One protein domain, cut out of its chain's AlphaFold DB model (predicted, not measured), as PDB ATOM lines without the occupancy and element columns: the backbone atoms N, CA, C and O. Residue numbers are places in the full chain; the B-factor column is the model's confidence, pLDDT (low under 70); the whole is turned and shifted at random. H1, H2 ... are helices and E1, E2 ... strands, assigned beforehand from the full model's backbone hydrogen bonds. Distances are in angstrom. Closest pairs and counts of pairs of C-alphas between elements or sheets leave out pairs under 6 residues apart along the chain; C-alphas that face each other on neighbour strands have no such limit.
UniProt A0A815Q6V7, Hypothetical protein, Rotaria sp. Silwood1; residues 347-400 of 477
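AT A GLANCE: This is residues 347 to 400 of the 477 residues of the protein "Hypothetical protein" of Rotaria sp. Silwood1 (UniProt A0A815Q6V7). The model is a long, loose loop of three helices: H1 and H2 follow each other along one side, the longest helix H3 folds back along the other, and the two strands E1 and E2 pair as a small sheet that joins the ends of the loop. The strand E2 runs on past E1 toward one far end of the model, and the turn between H2 and H3 makes the other. The printed part has 54 residues with three named helices and two named strands, in the order E1 H1 H2 H3 E2; the sheet, E1 - E2, is antiparallel, and the class is mixed, helices and strands. The whole is loose, with a radius of gyration of the C-alphas of 14.0 A, and spans 49 by 20 by 12 A.

HOW THE PARTS SIT: The sheet has E1, residues 347 to 349, and E2, residues 393 to 399, antiparallel with 127 degrees between their directions. N 348 and O 394 are 2.8 A apart and N 394 and O 348 are 3.0 A apart, both within hydrogen-bond range. C-alphas 349 and 393 face each other at 4.1 A. H3, residues 374 to 391, comes closest to E1 at the C-alphas of Thr 349 and Trp 389, 6.9 A apart. H1, residues 351 to 360, and H3 only just touch, with 3 pairs of C-alphas within 8 A, H3 with residues 388 to 389 alone; the closest C-alphas, of Phe 354 and Trp 389, are 6.6 A apart. H1 and H3 run opposite ways at a steep tilt of 44 degrees. H2, residues 362 to 369, and H3 form a helical hairpin, opposite ways at a shallow tilt of 31 degrees. They only just touch, with 3 pairs of C-alphas within 8 A, H3 with residues 377 to 381 alone; the closest C-alphas, of Val 369 and Phe 377, are 6.3 A apart. H1 and H2 meet only through their link. E2 is apart from H1 and from H2, and E1 is apart from H2. In H1, H2 and H3 every O i to N i+4 pair is within hydrogen-bond range.

IN THESE COORDINATES: E1 begins at C-alpha 347, at (-33.821, 9.067, 33.964), and has 3 residues. H1 is 14.0 A from first to last C-alpha and H2 is 10.5 A. H3 begins at C-alpha 374, at (-57.999, 9.795, 15.666), and is 25.3 A long over 18 residues. E2 is 18.6 A long and ends at C-alpha 399, at (-21.555, 11.335, 40.706).

THE WHOLE: The two C-alphas farthest apart, those of Asn 371 and Asn 400, are 49.6 A apart. Residues 359 to 364, of which 362 to 364 belong to H2, stand free, as do residues 370 to 376, of which 374 to 376 belong to H3. The printed part has no cut, and its four links between named elements are tight. The mean pLDDT of the printed part is 80.0; residues 398 to 400 are under 70.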
ATOM      1  N   ARG A 347     -33.172  10.164  34.664       72.81
ATOM      2  CA  ARG A 347     -33.821   9.067  33.964       72.81
ATOM      3  C   ARG A 347     -33.080   8.813  32.656       72.81
ATOM      4  O   ARG A 347     -33.020   9.676  31.787       72.81
ATOM      5  N   ALA A 348     -32.481   7.640  32.535       73.94
ATOM      6  CA  ALA A 348     -31.744   7.211  31.361       73.94
ATOM      7  C   ALA A 348     -32.584   6.206  30.575       73.94
ATOM      8  O   ALA A 348     -32.838   5.103  31.052       73.94
ATOM      9  N   THR A 349     -32.982   6.574  29.361       78.31
ATOM     10  CA  THR A 349     -33.733   5.687  28.468       78.31
ATOM     11  C   THR A 349     -32.789   4.860  27.606       78.31
ATOM     12  O   THR A 349     -31.912   5.393  26.924       78.31
ATOM     13  N   ASN A 350     -32.990   3.544  27.575       80.81
ATOM     14  CA  ASN A 350     -32.375   2.677  26.582       80.81
ATOM     15  C   ASN A 350     -33.129   2.804  25.250       80.81
ATOM     16  O   ASN A 350     -34.047   2.041  24.947       80.81
ATOM     17  N   TRP A 351     -32.714   3.780  24.440       76.62
ATOM     18  CA  TRP A 351     -33.325   4.071  23.141       76.62
ATOM     19  C   TRP A 351     -33.275   2.904  22.151       76.62
ATOM     20  O   TRP A 351     -34.128   2.825  21.272       76.62
ATOM     21  N   LYS A 352     -32.326   1.970  22.296       74.00
ATOM     22  CA  LYS A 352     -32.268   0.773  21.443       74.00
ATOM     23  C   LYS A 352     -33.417  -0.179  21.754       74.00
ATOM     24  O   LYS A 352     -34.069  -0.649  20.830       74.00
ATOM     25  N   ILE A 353     -33.686  -0.415  23.041       73.88
ATOM     26  CA  ILE A 353     -34.816  -1.241  23.482       73.88
ATOM     27  C   ILE A 353     -36.135  -0.555  23.122       73.88
ATOM     28  O   ILE A 353     -37.022  -1.195  22.559       73.88
ATOM     29  N   PHE A 354     -36.241   0.754  23.370       78.31
ATOM     30  CA  PHE A 354     -37.414   1.541  22.988       78.31
ATOM     31  C   PHE A 354     -37.711   1.408  21.487       78.31
ATOM     32  O   PHE A 354     -38.822   1.055  21.095       78.31
ATOM     33  N   TYR A 355     -36.695   1.617  20.644       74.25
ATOM     34  CA  TYR A 355     -36.825   1.495  19.195       74.25
ATOM     35  C   TYR A 355     -37.180   0.071  18.760       74.25
ATOM     36  O   TYR A 355     -38.041  -0.103  17.902       74.25
ATOM     37  N   TYR A 356     -36.561  -0.945  19.365       78.81
ATOM     38  CA  TYR A 356     -36.873  -2.343  19.078       78.81
ATOM     39  C   TYR A 356     -38.357  -2.648  19.311       78.81
ATOM     40  O   TYR A 356     -39.023  -3.132  18.401       78.81
ATOM     41  N   PHE A 357     -38.910  -2.293  20.476       75.19
ATOM     42  CA  PHE A 357     -40.330  -2.525  20.761       75.19
ATOM     43  C   PHE A 357     -41.259  -1.720  19.857       75.19
ATOM     44  O   PHE A 357     -42.299  -2.235  19.435       75.19
ATOM     45  N   LEU A 358     -40.889  -0.482  19.526       80.75
ATOM     46  CA  LEU A 358     -41.662   0.329  18.592       80.75
ATOM     47  C   LEU A 358     -41.716  -0.327  17.202       80.75
ATOM     48  O   LEU A 358     -42.782  -0.394  16.602       80.75
ATOM     49  N   GLN A 359     -40.596  -0.882  16.727       81.75
ATOM     50  CA  GLN A 359     -40.534  -1.630  15.467       81.75
ATOM     51  C   GLN A 359     -41.321  -2.944  15.533       81.75
ATOM     52  O   GLN A 359     -42.099  -3.243  14.632       81.75
ATOM     53  N   SER A 360     -41.179  -3.717  16.612       79.81
ATOM     54  CA  SER A 360     -41.895  -4.990  16.773       79.81
ATOM     55  C   SER A 360     -43.411  -4.816  16.853       79.81
ATOM     56  O   SER A 360     -44.151  -5.693  16.420       79.81
ATOM     57  N   THR A 361     -43.882  -3.689  17.388       83.31
ATOM     58  CA  THR A 361     -45.316  -3.371  17.485       83.31
ATOM     59  C   THR A 361     -45.824  -2.516  16.323       83.31
ATOM     60  O   THR A 361     -47.020  -2.238  16.253       83.31
ATOM     61  N   PHE A 362     -44.953  -2.135  15.382       86.69
ATOM     62  CA  PHE A 362     -45.280  -1.212  14.296       86.69
ATOM     63  C   PHE A 362     -46.495  -1.670  13.488       86.69
ATOM     64  O   PHE A 362     -47.430  -0.896  13.312       86.69
ATOM     65  N   SER A 363     -46.535  -2.934  13.056       84.12
ATOM     66  CA  SER A 363     -47.647  -3.459  12.250       84.12
ATOM     67  C   SER A 363     -48.992  -3.384  12.975       84.12
ATOM     68  O   SER A 363     -50.011  -3.104  12.347       84.12
ATOM     69  N   TYR A 364     -49.001  -3.589  14.295       87.00
ATOM     70  CA  TYR A 364     -50.207  -3.460  15.113       87.00
ATOM     71  C   TYR A 364     -50.678  -2.004  15.164       87.00
ATOM     72  O   TYR A 364     -51.817  -1.718  14.797       87.00
ATOM     73  N   TRP A 365     -49.797  -1.068  15.523       89.81
ATOM     74  CA  TRP A 365     -50.145   0.355  15.589       89.81
ATOM     75  C   TRP A 365     -50.544   0.923  14.229       89.81
ATOM     76  O   TRP A 365     -51.522   1.660  14.132       89.81
ATOM     77  N   ASN A 366     -49.857   0.505  13.167       88.75
ATOM     78  CA  ASN A 366     -50.188   0.876  11.798       88.75
ATOM     79  C   ASN A 366     -51.548   0.311  11.361       88.75
ATOM     80  O   ASN A 366     -52.235   0.931  10.564       88.75
ATOM     81  N   SER A 367     -51.984  -0.835  11.893       89.75
ATOM     82  CA  SER A 367     -53.346  -1.321  11.644       89.75
ATOM     83  C   SER A 367     -54.404  -0.486  12.370       89.75
ATOM     84  O   SER A 367     -55.495  -0.304  11.843       89.75
ATOM     85  N   LEU A 368     -54.099   0.053  13.552       87.62
ATOM     86  CA  LEU A 368     -55.064   0.825  14.334       87.62
ATOM     87  C   LEU A 368     -55.207   2.265  13.848       87.62
ATOM     88  O   LEU A 368     -56.325   2.767  13.832       87.62
ATOM     89  N   VAL A 369     -54.122   2.911  13.404       88.88
ATOM     90  CA  VAL A 369     -54.161   4.326  12.986       88.88
ATOM     91  C   VAL A 369     -55.140   4.580  11.833       88.88
ATOM     92  O   VAL A 369     -55.728   5.652  11.759       88.88
ATOM     93  N   TYR A 370     -55.359   3.591  10.960       85.19
ATOM     94  CA  TYR A 370     -56.299   3.696   9.837       85.19
ATOM     95  C   TYR A 370     -57.719   3.211  10.155       85.19
ATOM     96  O   TYR A 370     -58.626   3.450   9.363       85.19
ATOM     97  N   ASN A 371     -57.916   2.516  11.278       86.19
ATOM     98  CA  ASN A 371     -59.171   1.828  11.602       86.19
ATOM     99  C   ASN A 371     -59.835   2.337  12.891       86.19
ATOM    100  O   ASN A 371     -60.877   1.819  13.291       86.19
ATOM    101  N   MET A 372     -59.238   3.322  13.559       89.06
ATOM    102  CA  MET A 372     -59.717   3.889  14.815       89.06
ATOM    103  C   MET A 372     -59.929   5.398  14.671       89.06
ATOM    104  O   MET A 372     -59.262   6.058  13.876       89.06
ATOM    105  N   ASP A 373     -60.855   5.940  15.464       93.50
ATOM    106  CA  ASP A 373     -60.983   7.386  15.642       93.50
ATOM    107  C   ASP A 373     -59.638   8.009  16.058       93.50
ATOM    108  O   ASP A 373     -58.918   7.454  16.893       93.50
ATOM    109  N   HIS A 374     -59.306   9.168  15.483       83.88
ATOM    110  CA  HIS A 374     -57.999   9.795  15.666       83.88
ATOM    111  C   HIS A 374     -57.719  10.138  17.131       83.88
ATOM    112  O   HIS A 374     -56.631   9.835  17.614       83.88
ATOM    113  N   ASN A 375     -58.678  10.733  17.845       82.62
ATOM    114  CA  ASN A 375     -58.472  11.130  19.241       82.62
ATOM    115  C   ASN A 375     -58.241   9.895  20.112       82.62
ATOM    116  O   ASN A 375     -57.260   9.826  20.849       82.62
ATOM    117  N   THR A 376     -59.078   8.874  19.928       84.25
ATOM    118  CA  THR A 376     -58.961   7.595  20.637       84.25
ATOM    119  C   THR A 376     -57.616   6.914  20.360       84.25
ATOM    120  O   THR A 376     -56.947   6.438  21.281       84.25
ATOM    121  N   PHE A 377     -57.178   6.893  19.096       89.12
ATOM    122  CA  PHE A 377     -55.875   6.349  18.721       89.12
ATOM    123  C   PHE A 377     -54.737   7.121  19.390       89.12
ATOM    124  O   PHE A 377     -53.862   6.502  19.994       89.12
ATOM    125  N   PHE A 378     -54.741   8.455  19.306       84.06
ATOM    126  CA  PHE A 378     -53.681   9.283  19.879       84.06
ATOM    127  C   PHE A 378     -53.605   9.149  21.397       84.06
ATOM    128  O   PHE A 378     -52.496   9.069  21.921       84.06
ATOM    129  N   GLU A 379     -54.732   9.056  22.100       81.06
ATOM    130  CA  GLU A 379     -54.757   8.817  23.547       81.06
ATOM    131  C   GLU A 379     -54.096   7.480  23.908       81.06
ATOM    132  O   GLU A 379     -53.163   7.436  24.716       81.06
ATOM    133  N   ILE A 380     -54.521   6.384  23.269       85.50
ATOM    134  CA  ILE A 380     -54.007   5.038  23.563       85.50
ATOM    135  C   ILE A 380     -52.542   4.905  23.139       85.50
ATOM    136  O   ILE A 380     -51.731   4.335  23.874       85.50
ATOM    137  N   PHE A 381     -52.178   5.436  21.973       87.38
ATOM    138  CA  PHE A 381     -50.809   5.378  21.471       87.38
ATOM    139  C   PHE A 381     -49.863   6.225  22.324       87.38
ATOM    140  O   PHE A 381     -48.780   5.759  22.675       87.38
ATOM    141  N   SER A 382     -50.281   7.422  22.750       77.88
ATOM    142  CA  SER A 382     -49.506   8.254  23.683       77.88
ATOM    143  C   SER A 382     -49.299   7.545  25.019       77.88
ATOM    144  O   SER A 382     -48.178   7.506  25.530       77.88
ATOM    145  N   ALA A 383     -50.347   6.913  25.555       76.75
ATOM    146  CA  ALA A 383     -50.249   6.121  26.778       76.75
ATOM    147  C   ALA A 383     -49.293   4.926  26.616       76.75
ATOM    148  O   ALA A 383     -48.486   4.649  27.507       76.75
ATOM    149  N   PHE A 384     -49.331   4.245  25.466       87.25
ATOM    150  CA  PHE A 384     -48.376   3.191  25.129       87.25
ATOM    151  C   PHE A 384     -46.939   3.714  25.067       87.25
ATOM    152  O   PHE A 384     -46.063   3.113  25.686       87.25
ATOM    153  N   LEU A 385     -46.683   4.825  24.370       83.44
ATOM    154  CA  LEU A 385     -45.346   5.411  24.269       83.44
ATOM    155  C   LEU A 385     -44.818   5.838  25.639       83.44
ATOM    156  O   LEU A 385     -43.658   5.570  25.946       83.44
ATOM    157  N   ALA A 386     -45.662   6.436  26.484       72.12
ATOM    158  CA  ALA A 386     -45.302   6.806  27.850       72.12
ATOM    159  C   ALA A 386     -44.949   5.574  28.698       72.12
ATOM    160  O   ALA A 386     -43.926   5.564  29.388       72.12
ATOM    161  N   ALA A 387     -45.751   4.507  28.606       76.88
ATOM    162  CA  ALA A 387     -45.482   3.252  29.297       76.88
ATOM    163  C   ALA A 387     -44.205   2.577  28.779       76.88
ATOM    164  O   ALA A 387     -43.383   2.125  29.573       76.88
ATOM    165  N   LEU A 388     -44.004   2.527  27.462       78.19
ATOM    166  CA  LEU A 388     -42.805   1.960  26.853       78.19
ATOM    167  C   LEU A 388     -41.563   2.751  27.262       78.19
ATOM    168  O   LEU A 388     -40.569   2.160  27.678       78.19
ATOM    169  N   TRP A 389     -41.630   4.080  27.202       81.38
ATOM    170  CA  TRP A 389     -40.564   4.964  27.658       81.38
ATOM    171  C   TRP A 389     -40.208   4.690  29.119       81.38
ATOM    172  O   TRP A 389     -39.025   4.567  29.434       81.38
ATOM    173  N   ASP A 390     -41.207   4.514  29.986       76.19
ATOM    174  CA  ASP A 390     -40.998   4.166  31.392       76.19
ATOM    175  C   ASP A 390     -40.317   2.820  31.585       76.19
ATOM    176  O   ASP A 390     -39.308   2.740  32.281       76.19
ATOM    177  N   ARG A 391     -40.775   1.782  30.886       81.06
ATOM    178  CA  ARG A 391     -40.156   0.450  30.948       81.06
ATOM    179  C   ARG A 391     -38.745   0.412  30.379       81.06
ATOM    180  O   ARG A 391     -37.936  -0.397  30.823       81.06
ATOM    181  N   CYS A 392     -38.452   1.262  29.402       75.12
ATOM    182  CA  CYS A 392     -37.127   1.379  28.807       75.12
ATOM    183  C   CYS A 392     -36.211   2.332  29.578       75.12
ATOM    184  O   CYS A 392     -35.080   2.545  29.139       75.12
ATOM    185  N   SER A 393     -36.673   2.921  30.679       77.06
ATOM    186  CA  SER A 393     -35.915   3.909  31.430       77.06
ATOM    187  C   SER A 393     -35.528   3.415  32.815       77.06
ATOM    188  O   SER A 393     -36.309   2.790  33.519       77.06
ATOM    189  N   GLU A 394     -34.323   3.771  33.239       81.88
ATOM    190  CA  GLU A 394     -33.840   3.545  34.599       81.88
ATOM    191  C   GLU A 394     -33.290   4.849  35.178       81.88
ATOM    192  O   GLU A 394     -32.689   5.652  34.463       81.88
ATOM    193  N   TYR A 395     -33.489   5.083  36.474       76.88
ATOM    194  CA  TYR A 395     -32.857   6.220  37.137       76.88
ATOM    195  C   TYR A 395     -31.395   5.891  37.418       76.88
ATOM    196  O   TYR A 395     -31.080   4.986  38.190       76.88
ATOM    197  N   LYS A 396     -30.496   6.645  36.793       73.56
ATOM    198  CA  LYS A 396     -29.059   6.556  37.015       73.56
ATOM    199  C   LYS A 396     -28.641   7.651  37.962       73.56
ATOM    200  O   LYS A 396     -28.849   8.830  37.691       73.56
ATOM    201  N   TYR A 397     -28.020   7.245  39.059       73.44
ATOM    202  CA  TYR A 397     -27.278   8.173  39.886       73.44
ATOM    203  C   TYR A 397     -25.943   8.458  39.212       73.44
ATOM    204  O   TYR A 397     -25.175   7.530  38.942       73.44
ATOM    205  N   VAL A 398     -25.655   9.728  38.948       62.16
ATOM    206  CA  VAL A 398     -24.340  10.130  38.461       62.16
ATOM    207  C   VAL A 398     -23.678  11.037  39.474       62.16
ATOM    208  O   VAL A 398     -24.200  12.080  39.856       62.16
ATOM    209  N   LYS A 399     -22.503  10.577  39.908       57.44
ATOM    210  CA  LYS A 399     -21.555  11.335  40.706       57.44
ATOM    211  C   LYS A 399     -20.636  12.082  39.747       57.44
ATOM    212  O   LYS A 399     -19.986  11.447  38.917       57.44
ATOM    213  N   ASN A 400     -20.564  13.398  39.890       52.97
ATOM    214  CA  ASN A 400     -19.828  14.314  39.021       52.97
ATOM    215  C   ASN A 400     -20.354  14.296  37.578       52.97
ATOM    216  O   ASN A 400     -19.602  13.966  36.655       52.97
TER     217      ASN A 400